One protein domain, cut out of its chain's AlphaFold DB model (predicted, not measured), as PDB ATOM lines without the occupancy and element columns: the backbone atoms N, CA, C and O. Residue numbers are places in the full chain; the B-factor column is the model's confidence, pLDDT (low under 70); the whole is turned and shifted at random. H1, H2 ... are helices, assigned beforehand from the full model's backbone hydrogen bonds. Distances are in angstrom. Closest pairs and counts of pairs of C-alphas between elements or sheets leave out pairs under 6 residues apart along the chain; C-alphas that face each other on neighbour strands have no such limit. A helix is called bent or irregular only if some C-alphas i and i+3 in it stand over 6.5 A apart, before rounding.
ATOM      1  N   LEU A 666      78.721  35.838 -31.293       91.25
ATOM      2  CA  LEU A 666      79.784  34.828 -31.202       91.25
ATOM      3  C   LEU A 666      80.689  34.832 -32.439       91.25
ATOM      4  O   LEU A 666      81.883  34.559 -32.325       91.25
ATOM      5  N   LYS A 667      80.156  35.184 -33.615       92.50
ATOM      6  CA  LYS A 667      80.956  35.331 -34.835       92.50
ATOM      7  C   LYS A 667      81.908  36.514 -34.705       92.50
ATOM      8  O   LYS A 667      83.095  36.359 -34.979       92.50
ATOM      9  N   GLU A 668      81.421  37.653 -34.218       92.75
ATOM     10  CA  GLU A 668      82.259  38.825 -33.931       92.75
ATOM     11  C   GLU A 668      83.333  38.507 -32.888       92.75
ATOM     12  O   GLU A 668      84.506  38.827 -33.087       92.75
ATOM     13  N   LEU A 669      82.963  37.791 -31.821       92.06
ATOM     14  CA  LEU A 669      83.906  37.356 -30.797       92.06
ATOM     15  C   LEU A 669      84.993  36.438 -31.373       92.06
ATOM     16  O   LEU A 669      86.167  36.594 -31.041       92.06
ATOM     17  N   SER A 670      84.617  35.520 -32.268       93.19
ATOM     18  CA  SER A 670      85.558  34.603 -32.921       93.19
ATOM     19  C   SER A 670      86.538  35.313 -33.857       93.19
ATOM     20  O   SER A 670      87.682  34.887 -33.981       93.19
ATOM     21  N   LEU A 671      86.106  36.417 -34.478       92.62
ATOM     22  CA  LEU A 671      86.966  37.269 -35.297       92.62
ATOM     23  C   LEU A 671      87.910  38.112 -34.430       92.62
ATOM     24  O   LEU A 671      89.053  38.332 -34.826       92.62
ATOM     25  N   ARG A 672      87.454  38.564 -33.250       91.62
ATOM     26  CA  ARG A 672      88.267  39.346 -32.304       91.62
ATOM     27  C   ARG A 672      89.335  38.502 -31.598       91.62
ATOM     28  O   ARG A 672      90.420  39.019 -31.360       91.62
ATOM     29  N   PHE A 673      89.055  37.230 -31.299       92.44
ATOM     30  CA  PHE A 673      89.985  36.311 -30.622       92.44
ATOM     31  C   PHE A 673      90.161  34.999 -31.410       92.44
ATOM     32  O   PHE A 673      89.576  33.974 -31.042       92.44
ATOM     33  N   PRO A 674      90.968  34.992 -32.492       92.31
ATOM     34  CA  PRO A 674      91.134  33.819 -33.361       92.31
ATOM     35  C   PRO A 674      91.663  32.576 -32.634       92.31
ATOM     36  O   PRO A 674      91.267  31.451 -32.933       92.31
ATOM     37  N   THR A 675      92.518  32.771 -31.632       93.06
ATOM     38  CA  THR A 675      93.052  31.730 -30.736       93.06
ATOM     39  C   THR A 675      91.965  31.014 -29.927       93.06
ATOM     40  O   THR A 675      92.115  29.840 -29.592       93.06
ATOM     41  N   LEU A 676      90.842  31.687 -29.653       93.50
ATOM     42  CA  LEU A 676      89.705  31.165 -28.890       93.50
ATOM     43  C   LEU A 676      88.541  30.725 -29.790       93.50
ATOM     44  O   LEU A 676      87.508  30.281 -29.282       93.50
ATOM     45  N   GLN A 677      88.700  30.805 -31.118       93.69
ATOM     46  CA  GLN A 677      87.655  30.494 -32.095       93.69
ATOM     47  C   GLN A 677      87.043  29.106 -31.868       93.69
ATOM     48  O   GLN A 677      85.822  28.973 -31.893       93.69
ATOM     49  N   ALA A 678      87.859  28.084 -31.589       91.56
ATOM     50  CA  ALA A 678      87.370  26.727 -31.338       91.56
ATOM     51  C   ALA A 678      86.416  26.657 -30.130       91.56
ATOM     52  O   ALA A 678      85.346  26.052 -30.225       91.56
ATOM     53  N   SER A 679      86.753  27.315 -29.018       92.56
ATOM     54  CA  SER A 679      85.901  27.364 -27.821       92.56
ATOM     55  C   SER A 679      84.620  28.157 -28.066       92.56
ATOM     56  O   SER A 679      83.549  27.744 -27.632       92.56
ATOM     57  N   ILE A 680      84.708  29.268 -28.799       93.38
ATOM     58  CA  ILE A 680      83.559  30.120 -29.130       93.38
ATOM     59  C   ILE A 680      82.575  29.384 -30.048       93.38
ATOM     60  O   ILE A 680      81.367  29.415 -29.811       93.38
ATOM     61  N   VAL A 681      83.089  28.683 -31.065       91.38
ATOM     62  CA  VAL A 681      82.274  27.844 -31.954       91.38
ATOM     63  C   VAL A 681      81.620  26.722 -31.160       91.38
ATOM     64  O   VAL A 681      80.406  26.554 -31.244       91.38
ATOM     65  N   THR A 682      82.387  26.032 -30.313       89.94
ATOM     66  CA  THR A 682      81.869  24.961 -29.451       89.94
ATOM     67  C   THR A 682      80.754  25.478 -28.536       89.94
ATOM     68  O   THR A 682      79.699  24.854 -28.435       89.94
ATOM     69  N   LEU A 683      80.935  26.645 -27.908       93.38
ATOM     70  CA  LEU A 683      79.910  27.277 -27.076       93.38
ATOM     71  C   LEU A 683      78.621  27.526 -27.871       93.38
ATOM     72  O   LEU A 683      77.541  27.140 -27.422       93.38
ATOM     73  N   GLY A 684      78.740  28.128 -29.057       92.00
ATOM     74  CA  GLY A 684      77.596  28.421 -29.917       92.00
ATOM     75  C   GLY A 684      76.861  27.167 -30.393       92.00
ATOM     76  O   GLY A 684      75.633  27.130 -30.358       92.00
ATOM     77  N   GLU A 685      77.593  26.116 -30.767       90.00
ATOM     78  CA  GLU A 685      77.019  24.828 -31.176       90.00
ATOM     79  C   GLU A 685      76.203  24.177 -30.051       90.00
ATOM     80  O   GLU A 685      75.075  23.724 -30.271       90.00
ATOM     81  N   TRP A 686      76.734  24.144 -28.825       90.12
ATOM     82  CA  TRP A 686      76.032  23.538 -27.691       90.12
ATOM     83  C   TRP A 686      74.856  24.387 -27.198       90.12
ATOM     84  O   TRP A 686      73.816  23.829 -26.839       90.12
ATOM     85  N   GLN A 687      74.951  25.717 -27.274       91.88
ATOM     86  CA  GLN A 687      73.811  26.608 -27.037       91.88
ATOM     87  C   GLN A 687      72.708  26.452 -28.100       91.88
ATOM     88  O   GLN A 687      71.524  26.447 -27.764       91.88
ATOM     89  N   ALA A 688      73.057  26.245 -29.370       88.69
ATOM     90  CA  ALA A 688      72.060  25.967 -30.402       88.69
ATOM     91  C   ALA A 688      71.326  24.638 -30.137       88.69
ATOM     92  O   ALA A 688      70.110  24.543 -30.313       88.69
ATOM     93  N   ARG A 689      72.035  23.618 -29.631       85.00
ATOM     94  CA  ARG A 689      71.459  22.295 -29.322       85.00
ATOM     95  C   ARG A 689      70.407  22.310 -28.215       85.00
ATOM     96  O   ARG A 689      69.530  21.441 -28.229       85.00
ATOM     97  N   ILE A 690      70.461  23.267 -27.287       86.25
ATOM     98  CA  ILE A 690      69.412  23.481 -26.271       86.25
ATOM     99  C   ILE A 690      68.198  24.247 -26.809       86.25
ATOM    100  O   ILE A 690      67.222  24.403 -26.083       86.25
ATOM    101  N   GLY A 691      68.224  24.680 -28.074       87.12
ATOM    102  CA  GLY A 691      67.187  25.523 -28.668       87.12
ATOM    103  C   GLY A 691      67.340  27.005 -28.326       87.12
ATOM    104  O   GLY A 691      66.449  27.790 -28.643       87.12
ATOM    105  N   ASN A 692      68.454  27.399 -27.703       86.31
ATOM    106  CA  ASN A 692      68.749  28.802 -27.451       86.31
ATOM    107  C   ASN A 692      69.388  29.423 -28.691       86.31
ATOM    108  O   ASN A 692      70.208  28.804 -29.371       86.31
ATOM    109  N   THR A 693      69.061  30.685 -28.957       89.38
ATOM    110  CA  THR A 693      69.871  31.493 -29.867       89.38
ATOM    111  C   THR A 693      71.270  31.627 -29.257       89.38
ATOM    112  O   THR A 693      71.357  32.002 -28.085       89.38
ATOM    113  N   PRO A 694      72.354  31.305 -29.990       92.12
ATOM    114  CA  PRO A 694      73.709  31.417 -29.461       92.12
ATOM    115  C   PRO A 694      73.978  32.826 -28.911       92.12
ATOM    116  O   PRO A 694      73.673  33.820 -29.570       92.12
ATOM    117  N   TYR A 695      74.513  32.920 -27.694       94.12
ATOM    118  CA  TYR A 695      74.736  34.188 -26.994       94.12
ATOM    119  C   TYR A 695      76.008  34.141 -26.148       94.12
ATOM    120  O   TYR A 695      76.396  33.096 -25.626       94.12
ATOM    121  N   ILE A 696      76.643  35.295 -25.949       94.56
ATOM    122  CA  ILE A 696      77.790  35.414 -25.045       94.56
ATOM    123  C   ILE A 696      77.278  35.488 -23.593       94.56
ATOM    124  O   ILE A 696      76.541  36.427 -23.278       94.56
ATOM    125  N   PRO A 697      77.665  34.567 -22.688       95.44
ATOM    126  CA  PRO A 697      77.316  34.646 -21.270       95.44
ATOM    127  C   PRO A 697      77.701  35.990 -20.642       95.44
ATOM    128  O   PRO A 697      78.732  36.570 -20.983       95.44
ATOM    129  N   SER A 698      76.903  36.475 -19.688       94.38
ATOM    130  CA  SER A 698      77.093  37.797 -19.066       94.38
ATOM    131  C   SER A 698      78.483  37.989 -18.457       94.38
ATOM    132  O   SER A 698      79.068  39.050 -18.644       94.38
ATOM    133  N   GLY A 699      79.044  36.958 -17.814       94.25
ATOM    134  CA  GLY A 699      80.407  36.999 -17.275       94.25
ATOM    135  C   GLY A 699      81.462  37.241 -18.357       94.25
ATOM    136  O   GLY A 699      82.349  38.069 -18.177       94.25
ATOM    137  N   ILE A 700      81.314  36.611 -19.527       95.38
ATOM    138  CA  ILE A 700      82.212  36.840 -20.666       95.38
ATOM    139  C   ILE A 700      81.997  38.241 -21.253       95.38
ATOM    140  O   ILE A 700      82.973  38.940 -21.508       95.38
ATOM    141  N   ARG A 701      80.748  38.706 -21.409       95.56
ATOM    142  CA  ARG A 701      80.474  40.090 -21.855       95.56
ATOM    143  C   ARG A 701      81.097  41.124 -20.922       95.56
ATOM    144  O   ARG A 701      81.677  42.103 -21.382       95.56
ATOM    145  N   GLU A 702      81.002  40.901 -19.614       94.25
ATOM    146  CA  GLU A 702      81.610  41.781 -18.624       94.25
ATOM    147  C   GLU A 702      83.133  41.812 -18.776       94.25
ATOM    148  O   GLU A 702      83.708  42.900 -18.773       94.25
ATOM    149  N   MET A 703      83.772  40.657 -18.983       93.69
ATOM    150  CA  MET A 703      85.215  40.557 -19.224       93.69
ATOM    151  C   MET A 703      85.640  41.275 -20.504       93.69
ATOM    152  O   MET A 703      86.608  42.028 -20.483       93.69
ATOM    153  N   LEU A 704      84.867  41.144 -21.582       92.44
ATOM    154  CA  LEU A 704      85.112  41.858 -22.837       92.44
ATOM    155  C   LEU A 704      85.011  43.381 -22.689       92.44
ATOM    156  O   LEU A 704      85.702  44.107 -23.396       92.44
ATOM    157  N   SER A 705      84.189  43.857 -21.747       93.25
ATOM    158  CA  SER A 705      84.077  45.282 -21.408       93.25
ATOM    159  C   SER A 705      85.157  45.782 -20.441       93.25
ATOM    160  O   SER A 705      85.230  46.985 -20.195       93.25
ATOM    161  N   ARG A 706      85.970  44.895 -19.837       91.56
ATOM    162  CA  ARG A 706      86.968  45.292 -18.825       91.56
ATOM    163  C   ARG A 706      88.036  46.195 -19.406       91.56
ATOM    164  O   ARG A 706      88.387  47.167 -18.753       91.56
ATOM    165  N   GLU A 707      88.503  45.911 -20.618       90.69
ATOM    166  CA  GLU A 707      89.515  46.742 -21.271       90.69
ATOM    167  C   GLU A 707      89.007  48.180 -21.449       90.69
ATOM    168  O   GLU A 707      89.673  49.130 -21.034       90.69
ATOM    169  N   ASP A 708      87.784  48.342 -21.963       91.62
ATOM    170  CA  ASP A 708      87.158  49.656 -22.118       91.62
ATOM    171  C   ASP A 708      86.969  50.340 -20.761       91.62
ATOM    172  O   ASP A 708      87.275  51.525 -20.620       91.62
ATOM    173  N   LYS A 709      86.525  49.600 -19.735       93.19
ATOM    174  CA  LYS A 709      86.391  50.120 -18.365       93.19
ATOM    175  C   LYS A 709      87.735  50.575 -17.794       93.19
ATOM    176  O   LYS A 709      87.788  51.648 -17.202       93.19
ATOM    177  N   TRP A 710      88.813  49.815 -17.992       94.12
ATOM    178  CA  TRP A 710      90.155  50.180 -17.532       94.12
ATOM    179  C   TRP A 710      90.682  51.420 -18.249       94.12
ATOM    180  O   TRP A 710      91.257  52.287 -17.595       94.12
ATOM    181  N   ARG A 711      90.440  51.550 -19.562       93.94
ATOM    182  CA  ARG A 711      90.806  52.752 -20.331       93.94
ATOM    183  C   ARG A 711      90.054  53.988 -19.835       93.94
ATOM    184  O   ARG A 711      90.692  54.990 -19.520       93.94
ATOM    185  N   HIS A 712      88.733  53.891 -19.676       95.81
ATOM    186  CA  HIS A 712      87.917  54.989 -19.147       95.81
ATOM    187  C   HIS A 712      88.319  55.361 -17.712       95.81
ATOM    188  O   HIS A 712      88.391  56.541 -17.370       95.81
ATOM    189  N   GLU A 713      88.611  54.372 -16.865       96.75
ATOM    190  CA  GLU A 713      89.064  54.612 -15.496       96.75
ATOM    191  C   GLU A 713      90.450  55.273 -15.466       96.75
ATOM    192  O   GLU A 713      90.653  56.226 -14.715       96.75
ATOM    193  N   ALA A 714      91.387  54.831 -16.310       96.62
ATOM    194  CA  ALA A 714      92.705  55.447 -16.428       96.62
ATOM    195  C   ALA A 714      92.609  56.907 -16.907       96.62
ATOM    196  O   ALA A 714      93.235  57.789 -16.321       96.62
ATOM    197  N   GLU A 715      91.781  57.199 -17.915       97.19
ATOM    198  CA  GLU A 715      91.528  58.570 -18.382       97.19
ATOM    199  C   GLU A 715      90.913  59.451 -17.289       97.19
ATOM    200  O   GLU A 715      91.377  60.572 -17.056       97.19
ATOM    201  N   PHE A 716      89.926  58.925 -16.562       97.62
ATOM    202  CA  PHE A 716      89.319  59.612 -15.426       97.62
ATOM    203  C   PHE A 716      90.348  59.926 -14.327       97.62
ATOM    204  O   PHE A 716      90.381  61.042 -13.803       97.62
ATOM    205  N   LEU A 717      91.218  58.968 -13.993       97.56
ATOM    206  CA  LEU A 717      92.266  59.152 -12.987       97.56
ATOM    207  C   LEU A 717      93.330  60.159 -13.433       97.56
ATOM    208  O   LEU A 717      93.734  60.985 -12.615       97.56
ATOM    209  N   ARG A 718      93.730  60.168 -14.714       97.88
ATOM    210  CA  ARG A 718      94.628  61.198 -15.273       97.88
ATOM    211  C   ARG A 718      94.024  62.593 -15.140       97.88
ATOM    212  O   ARG A 718      94.688  63.501 -14.643       97.88
ATOM    213  N   ALA A 719      92.757  62.754 -15.527       97.38
ATOM    214  CA  ALA A 719      92.054  64.031 -15.420       97.38
ATOM    215  C   ALA A 719      91.946  64.506 -13.961       97.38
ATOM    216  O   ALA A 719      92.128  65.689 -13.673       97.38
ATOM    217  N   ARG A 720      91.703  63.581 -13.026       97.56
ATOM    218  CA  ARG A 720      91.617  63.883 -11.594       97.56
ATOM    219  C   ARG A 720      92.973  64.244 -10.982       97.56
ATOM    220  O   ARG A 720      93.049  65.203 -10.217       97.56
ATOM    221  N   LEU A 721      94.036  63.529 -11.344       97.75
ATOM    222  CA  LEU A 721      95.403  63.805 -10.887       97.75
ATOM    223  C   LEU A 721      95.943  65.145 -11.395       97.75
ATOM    224  O   LEU A 721      96.708  65.794 -10.685       97.75
ATOM    225  N   ALA A 722      95.512  65.586 -12.581       97.00
ATOM    226  CA  ALA A 722      95.838  66.914 -13.100       97.00
ATOM    227  C   ALA A 722      95.228  68.052 -12.257       97.00
ATOM    228  O   ALA A 722      95.776  69.150 -12.223       97.00
ATOM    229  N   GLN A 723      94.108  67.795 -11.571       97.81
ATOM    230  CA  GLN A 723      93.450  68.770 -10.696       97.81
ATOM    231  C   GLN A 723      93.997  68.733  -9.265       97.81
ATOM    232  O   GLN A 723      94.087  69.774  -8.618       97.81
ATOM    233  N   SER A 724      94.347  67.547  -8.761       96.88
ATOM    234  CA  SER A 724      94.876  67.363  -7.410       96.88
ATOM    235  C   SER A 724      95.846  66.179  -7.369       96.88
ATOM    236  O   SER A 724      95.403  65.037  -7.525       96.88
ATOM    237  N   PRO A 725      97.145  66.409  -7.105       95.56
ATOM    238  CA  PRO A 725      98.103  65.331  -6.903       95.56
ATOM    239  C   PRO A 725      97.716  64.504  -5.670       95.56
ATOM    240  O   PRO A 725      97.638  65.033  -4.564       95.56
ATOM    241  N   ASP A 726      97.478  63.209  -5.857       97.69
ATOM    242  CA  ASP A 726      97.187  62.254  -4.785       97.69
ATOM    243  C   ASP A 726      98.008  60.981  -5.027       97.69
ATOM    244  O   ASP A 726      97.906  60.350  -6.083       97.69
ATOM    245  N   ALA A 727      98.841  60.608  -4.054       96.31
ATOM    246  CA  ALA A 727      99.754  59.474  -4.180       96.31
ATOM    247  C   ALA A 727      99.020  58.129  -4.359       96.31
ATOM    248  O   ALA A 727      99.492  57.265  -5.098       96.31
ATOM    249  N   HIS A 728      97.843  57.946  -3.748       97.19
ATOM    250  CA  HIS A 728      97.047  56.729  -3.922       97.19
ATOM    251  C   HIS A 728      96.446  56.645  -5.326       97.19
ATOM    252  O   HIS A 728      96.438  55.567  -5.928       97.19
ATOM    253  N   LEU A 729      95.969  57.770  -5.870       97.38
ATOM    254  CA  LEU A 729      95.458  57.810  -7.241       97.38
ATOM    255  C   LEU A 729      96.574  57.584  -8.271       97.38
ATOM    256  O   LEU A 729      96.324  56.917  -9.272       97.38
ATOM    257  N   GLN A 730      97.797  58.060  -8.011       97.38
ATOM    258  CA  GLN A 730      98.965  57.789  -8.862       97.38
ATOM    259  C   GLN A 730      99.312  56.298  -8.906       97.38
ATOM    260  O   GLN A 730      99.481  55.751  -9.993       97.38
ATOM    261  N   ILE A 731      99.351  55.618  -7.753       97.38
ATOM    262  CA  ILE A 731      99.605  54.168  -7.695       97.38
ATOM    263  C   ILE A 731      98.503  53.396  -8.435       97.38
ATOM    264  O   ILE A 731      98.790  52.481  -9.207       97.38
ATOM    265  N   ARG A 732      97.230  53.766  -8.231       97.31
ATOM    266  CA  ARG A 732      96.102  53.121  -8.922       97.31
ATOM    267  C   ARG A 732      96.169  53.323 -10.437       97.31
ATOM    268  O   ARG A 732      95.936  52.362 -11.164       97.31
ATOM    269  N   LEU A 733      96.491  54.535 -10.896       97.50
ATOM    270  CA  LEU A 733      96.673  54.826 -12.317       97.50
ATOM    271  C   LEU A 733      97.820  53.994 -12.900       97.50
ATOM    272  O   LEU A 733      97.598  53.336 -13.905       97.50
ATOM    273  N   ALA A 734      98.982  53.945 -12.240       96.50
ATOM    274  CA  ALA A 734     100.121  53.149 -12.700       96.50
ATOM    275  C   ALA A 734      99.763  51.658 -12.846       96.50
ATOM    276  O   ALA A 734     100.078  51.041 -13.859       96.50
ATOM    277  N   ASN A 735      99.022  51.094 -11.886       95.25
ATOM    278  CA  ASN A 735      98.543  49.710 -11.967       95.25
ATOM    279  C   ASN A 735      97.538  49.495 -13.114       95.25
ATOM    280  O   ASN A 735      97.541  48.441 -13.747       95.25
ATOM    281  N   LEU A 736      96.646  50.460 -13.372       94.94
ATOM    282  CA  LEU A 736      95.691  50.386 -14.484       94.94
ATOM    283  C   LEU A 736      96.384  50.537 -15.834       94.94
ATOM    284  O   LEU A 736      96.065  49.793 -16.752       94.94
ATOM    285  N   GLU A 737      97.338  51.455 -15.951       94.56
ATOM    286  CA  GLU A 737      98.148  51.634 -17.154       94.56
ATOM    287  C   GLU A 737      98.966  50.381 -17.442       94.56
ATOM    288  O   GLU A 737      98.927  49.904 -18.570       94.56
ATOM    289  N   GLN A 738      99.572  49.770 -16.417       93.62
ATOM    290  CA  GLN A 738     100.254  48.485 -16.556       93.62
ATOM    291  C   GLN A 738      99.307  47.381 -17.053       93.62
ATOM    292  O   GLN A 738      99.702  46.584 -17.893       93.62
ATOM    293  N   ARG A 739      98.053  47.327 -16.580       91.00
ATOM    294  CA  ARG A 739      97.053  46.351 -17.065       91.00
ATOM    295  C   ARG A 739      96.583  46.640 -18.489       91.00
ATOM    296  O   ARG A 739      96.396  45.713 -19.267       91.00
ATOM    297  N   VAL A 740      96.401  47.911 -18.842       91.69
ATOM    298  CA  VAL A 740      96.057  48.331 -20.211       91.69
ATOM    299  C   VAL A 740      97.218  48.054 -21.173       91.69
ATOM    300  O   VAL A 740      96.971  47.724 -22.330       91.69
ATOM    301  N   GLU A 741      98.464  48.155 -20.704       89.12
ATOM    302  CA  GLU A 741      99.682  47.875 -21.470       89.12
ATOM    303  C   GLU A 741      99.971  46.370 -21.591       89.12
ATOM    304  O   GLU A 741     100.273  45.905 -22.689       89.12
ATOM    305  N   ALA A 742      99.787  45.593 -20.515       87.19
ATOM    306  CA  ALA A 742      99.733  44.125 -20.569       87.19
ATOM    307  C   ALA A 742      98.642  43.651 -21.550       87.19
ATOM    308  O   ALA A 742      98.796  42.642 -22.247       87.19
ATOM    309  N   GLY A 743      97.588  44.462 -21.676       80.56
ATOM    310  CA  GLY A 743      96.736  44.538 -22.848       80.56
ATOM    311  C   GLY A 743      95.858  43.314 -23.038       80.56
ATOM    312  O   GLY A 743      95.349  42.715 -22.091       80.56
ATOM    313  N   ALA A 744      95.662  42.966 -24.310       72.94
ATOM    314  CA  ALA A 744      94.778  41.888 -24.730       72.94
ATOM    315  C   ALA A 744      95.195  40.513 -24.186       72.94
ATOM    316  O   ALA A 744      94.332  39.658 -24.045       72.94
ATOM    317  N   ASN A 745      96.470  40.305 -23.836       81.81
ATOM    318  CA  ASN A 745      96.984  38.988 -23.450       81.81
ATOM    319  C   ASN A 745      96.420  38.499 -22.104       81.81
ATOM    320  O   ASN A 745      96.001  37.345 -22.003       81.81
ATOM    321  N   ASP A 746      96.345  39.372 -21.092       85.81
ATOM    322  CA  ASP A 746      95.751  39.018 -19.791       85.81
ATOM    323  C   ASP A 746      94.241  38.785 -19.931       85.81
ATOM    324  O   ASP A 746      93.695  37.811 -19.409       85.81
ATOM    325  N   VAL A 747      93.566  39.643 -20.707       87.31
ATOM    326  CA  VAL A 747      92.134  39.497 -20.998       87.31
ATOM    327  C   VAL A 747      91.868  38.197 -21.749       87.31
ATOM    328  O   VAL A 747      90.901  37.514 -21.432       87.31
ATOM    329  N   GLU A 748      92.712  37.827 -22.709       90.69
ATOM    330  CA  GLU A 748      92.577  36.607 -23.502       90.69
ATOM    331  C   GLU A 748      92.771  35.347 -22.650       90.69
ATOM    332  O   GLU A 748      91.983  34.412 -22.775       90.69
ATOM    333  N   ALA A 749      93.747  35.326 -21.735       90.00
ATOM    334  CA  ALA A 749      93.958  34.203 -20.818       90.00
ATOM    335  C   ALA A 749      92.791  34.027 -19.825       90.00
ATOM    336  O   ALA A 749      92.295  32.910 -19.613       90.00
ATOM    337  N   GLU A 750      92.302  35.129 -19.244       91.81
ATOM    338  CA  GLU A 750      91.104  35.094 -18.401       91.81
ATOM    339  C   GLU A 750      89.873  34.658 -19.219       91.81
ATOM    340  O   GLU A 750      89.094  33.806 -18.779       91.81
ATOM    341  N   LEU A 751      89.715  35.195 -20.433       93.75
ATOM    342  CA  LEU A 751      88.624  34.879 -21.353       93.75
ATOM    343  C   LEU A 751      88.650  33.410 -21.781       93.75
ATOM    344  O   LEU A 751      87.593  32.790 -21.838       93.75
ATOM    345  N   ALA A 752      89.826  32.830 -22.025       93.75
ATOM    346  CA  ALA A 752      89.991  31.413 -22.333       93.75
ATOM    347  C   ALA A 752      89.471  30.530 -21.191       93.75
ATOM    348  O   ALA A 752      88.744  29.561 -21.428       93.75
ATOM    349  N   THR A 753      89.787  30.903 -19.948       93.25
ATOM    350  CA  THR A 753      89.309  30.203 -18.748       93.25
ATOM    351  C   THR A 753      87.789  30.314 -18.622       93.25
ATOM    352  O   THR A 753      87.103  29.301 -18.484       93.25
ATOM    353  N   ALA A 754      87.246  31.530 -18.753       93.81
ATOM    354  CA  ALA A 754      85.808  31.780 -18.669       93.81
ATOM    355  C   ALA A 754      85.015  31.102 -19.801       93.81
ATOM    356  O   ALA A 754      83.943  30.546 -19.555       93.81
ATOM    357  N   LEU A 755      85.544  31.102 -21.030       93.88
ATOM    358  CA  LEU A 755      84.976  30.375 -22.167       93.88
ATOM    359  C   LEU A 755      85.005  28.868 -21.939       93.88
ATOM    360  O   LEU A 755      84.019  28.215 -22.254       93.88
ATOM    361  N   GLY A 756      86.078  28.321 -21.361       91.25
ATOM    362  CA  GLY A 756      86.141  26.910 -20.979       91.25
ATOM    363  C   GLY A 756      84.983  26.521 -20.057       91.25
ATOM    364  O   GLY A 756      84.190  25.645 -20.398       91.25
ATOM    365  N   THR A 757      84.808  27.255 -18.955       91.06
ATOM    366  CA  THR A 757      83.691  27.030 -18.022       91.06
ATOM    367  C   THR A 757      82.325  27.232 -18.688       91.06
ATOM    368  O   THR A 757      81.400  26.455 -18.452       91.06
ATOM    369  N   ALA A 758      82.176  28.244 -19.546       92.88
ATOM    370  CA  ALA A 758      80.935  28.475 -20.284       92.88
ATOM    371  C   ALA A 758      80.604  27.327 -21.250       92.88
ATOM    372  O   ALA A 758      79.444  26.921 -21.332       92.88
ATOM    373  N   VAL A 759      81.605  26.791 -21.953       91.25
ATOM    374  CA  VAL A 759      81.465  25.625 -22.833       91.25
ATOM    375  C   VAL A 759      81.020  24.409 -22.029       91.25
ATOM    376  O   VAL A 759      80.067  23.745 -22.423       91.25
ATOM    377  N   GLU A 760      81.637  24.137 -20.879       87.56
ATOM    378  CA  GLU A 760      81.257  23.009 -20.018       87.56
ATOM    379  C   GLU A 760      79.810  23.110 -19.532       87.56
ATOM    380  O   GLU A 760      79.066  22.131 -19.607       87.56
ATOM    381  N   LEU A 761      79.392  24.294 -19.073       89.00
ATOM    382  CA  LEU A 761      78.012  24.538 -18.651       89.00
ATOM    383  C   LEU A 761      77.030  24.408 -19.823       89.00
ATOM    384  O   LEU A 761      75.956  23.832 -19.656       89.00
ATOM    385  N   ALA A 762      77.397  24.888 -21.015       89.31
ATOM    386  CA  ALA A 762      76.576  24.739 -22.213       89.31
ATOM    387  C   ALA A 762      76.446  23.269 -22.641       89.31
ATOM    388  O   ALA A 762      75.349  22.834 -22.986       89.31
ATOM    389  N   ILE A 763      77.528  22.487 -22.566       88.06
ATOM    390  CA  ILE A 763      77.496  21.042 -22.822       88.06
ATOM    391  C   ILE A 763      76.611  20.349 -21.785       88.06
ATOM    392  O   ILE A 763      75.736  19.574 -22.161       88.06
ATOM    393  N   ALA A 764      76.805  20.635 -20.497       86.31
ATOM    394  CA  ALA A 764      76.007  20.075 -19.409       86.31
ATOM    395  C   ALA A 764      74.507  20.299 -19.641       86.31
ATOM    396  O   ALA A 764      73.711  19.357 -19.609       86.31
ATOM    397  N   GLU A 765      74.130  21.542 -19.939       90.25
ATOM    398  CA  GLU A 765      72.745  21.921 -20.193       90.25
ATOM    399  C   GLU A 765      72.191  21.273 -21.463       90.25
ATOM    400  O   GLU A 765      71.062  20.780 -21.481       90.25
ATOM    401  N   ALA A 766      73.005  21.179 -22.513       87.50
ATOM    402  CA  ALA A 766      72.636  20.470 -23.726       87.50
ATOM    403  C   ALA A 766      72.400  18.988 -23.504       87.50
ATOM    404  O   ALA A 766      71.411  18.456 -24.008       87.50
ATOM    405  N   LEU A 767      73.242  18.326 -22.717       85.44
ATOM    406  CA  LEU A 767      73.038  16.930 -22.359       85.44
ATOM    407  C   LEU A 767      71.764  16.744 -21.526       85.44
ATOM    408  O   LEU A 767      70.979  15.845 -21.826       85.44
ATOM    409  N   ARG A 768      71.487  17.622 -20.554       86.12
ATOM    410  CA  ARG A 768      70.233  17.581 -19.778       86.12
ATOM    411  C   ARG A 768      68.997  17.803 -20.649       86.12
ATOM    412  O   ARG A 768      68.019  17.062 -20.531       86.12
ATOM    413  N   SER A 769      69.053  18.756 -21.576       88.56
ATOM    414  CA  SER A 769      67.979  19.024 -22.542       88.56
ATOM    415  C   SER A 769      67.773  17.866 -23.526       88.56
ATOM    416  O   SER A 769      66.638  17.490 -23.825       88.56
ATOM    417  N   LEU A 770      68.857  17.256 -24.014       85.94
ATOM    418  CA  LEU A 770      68.829  16.054 -24.851       85.94
ATOM    419  C   LEU A 770      68.129  14.900 -24.139       85.94
ATOM    420  O   LEU A 770      67.199  14.306 -24.686       85.94
ATOM    421  N   VAL A 771      68.548  14.618 -22.907       86.06
ATOM    422  CA  VAL A 771      67.966  13.548 -22.102       86.06
ATOM    423  C   VAL A 771      66.499  13.833 -21.806       86.06
ATOM    424  O   VAL A 771      65.653  12.971 -22.027       86.06
ATOM    425  N   THR A 772      66.172  15.063 -21.410       89.94
ATOM    426  CA  THR A 772      64.789  15.499 -21.189       89.94
ATOM    427  C   THR A 772      63.930  15.303 -22.436       89.94
ATOM    428  O   THR A 772      62.827  14.768 -22.341       89.94
ATOM    429  N   ARG A 773      64.420  15.678 -23.625       89.50
ATOM    430  CA  ARG A 773      63.698  15.464 -24.888       89.50
ATOM    431  C   ARG A 773      63.486  13.986 -25.191       89.50
ATOM    432  O   ARG A 773      62.365  13.621 -25.535       89.50
ATOM    433  N   ALA A 774      64.510  13.152 -25.026       89.12
ATOM    434  CA  ALA A 774      64.403  11.711 -25.248       89.12
ATOM    435  C   ALA A 774      63.416  11.062 -24.261       89.12
ATOM    436  O   ALA A 774      62.554  10.271 -24.644       89.12
ATOM    437  N   LEU A 775      63.458  11.454 -22.985       91.38
ATOM    438  CA  LEU A 775      62.515  10.963 -21.983       91.38
ATOM    439  C   LEU A 775      61.088  11.463 -22.240       91.38
ATOM    440  O   LEU A 775      60.152  10.680 -22.107       91.38
ATOM    441  N   ARG A 776      60.893  12.712 -22.683       93.06
ATOM    442  CA  ARG A 776      59.579  13.210 -23.130       93.06
ATOM    443  C   ARG A 776      59.078  12.464 -24.364       93.06
ATOM    444  O   ARG A 776      57.909  12.091 -24.403       93.06
ATOM    445  N   GLY A 777      59.942  12.195 -25.344       92.50
ATOM    446  CA  GLY A 777      59.629  11.358 -26.507       92.50
ATOM    447  C   GLY A 777      59.175   9.963 -26.082       92.50
ATOM    448  O   GLY A 777      58.113   9.484 -26.492       92.50
ATOM    449  N   ARG A 778      59.900   9.360 -25.135       92.56
ATOM    450  CA  ARG A 778      59.523   8.084 -24.531       92.56
ATOM    451  C   ARG A 778      58.204   8.162 -23.769       92.56
ATOM    452  O   ARG A 778      57.389   7.252 -23.893       92.56
ATOM    453  N   LEU A 779      57.970   9.226 -23.007       94.00
ATOM    454  CA  LEU A 779      56.730   9.420 -22.266       94.00
ATOM    455  C   LEU A 779      55.542   9.585 -23.217       94.00
ATOM    456  O   LEU A 779      54.522   8.948 -22.984       94.00
ATOM    457  N   ARG A 780      55.688  10.324 -24.326       94.38
ATOM    458  CA  ARG A 780      54.680  10.401 -25.401       94.38
ATOM    459  C   ARG A 780      54.409   9.041 -26.027       94.38
ATOM    460  O   ARG A 780      53.258   8.679 -26.240       94.38
TER     461      ARG A 780
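What this domain is: This is residues 666 to 780 of the 1038 residues of an uncharacterized protein of bacterium (UniProt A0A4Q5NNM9). A long rod has the 37-residue helix H6 along one part and the helical hairpin of H4 and H5 at the other end. H2 and the short H3 pack on H6, H1 packs on H2, and two tips stick out: residues 774 to 780 of H6 and the turn 722 to 728. The printed part has 115 residues, with six named helices in the order H1 to H6 and no named strand, an all helix domain. It is only just extended, close to loose, with a radius of gyration of the C-alphas of 20.2 A and spans of 72 by 25 by 18 A.

Where its parts are: H6, residues 744 to 780, is 51.0 A long and ends at C-alpha 780, (54.680, 10.401, -25.401). H1, residues 666 to 672, begins at C-alpha 666, (79.784, 34.828, -31.202). H2, residues 674 to 689, is 23.2 A long and irregular: C-alphas 675 and 678 are 7.6 A apart. H3 is residues 698 to 704. H4, residues 706 to 723, is 25.7 A long, and H5, residues 727 to 742, 22.5 A.

How they stand to each other: H6 touches H2 with residues 752 to 766 alone, the same way at a shallow tilt of 19 degrees; the closest C-alphas, of Leu 683 and Val 759, are 4.8 A apart. H6 touches H3 with residues 747 to 755 alone, closest at the C-alphas of Ile 700 and Ala 754, 6.5 A. H1 and H2 form a hairpin, closest at the C-alphas of Ser 670 and Gln 677, 4.7 A. H4 and H5 form another, at 34 degrees, only just short of steep, closest at the C-alphas of Ala 714 and Leu 733, 5.7 A. H5 and H6 are close but not clearly touching, at a steep tilt of 67 degrees. H2 and H3 are apart. Every O i to N i+4 pair is within hydrogen-bond range in H1, H3, H5 and H6, against 10 of 12 in H2 and 13 of 14 in H4.

The domain as a whole: The two farthest C-alphas, of Pro 725 and Arg 780, are 72.4 A apart. The printed part has no cut and no long link. The mean pLDDT of the printed part is 92.2, and no printed residue is under 70.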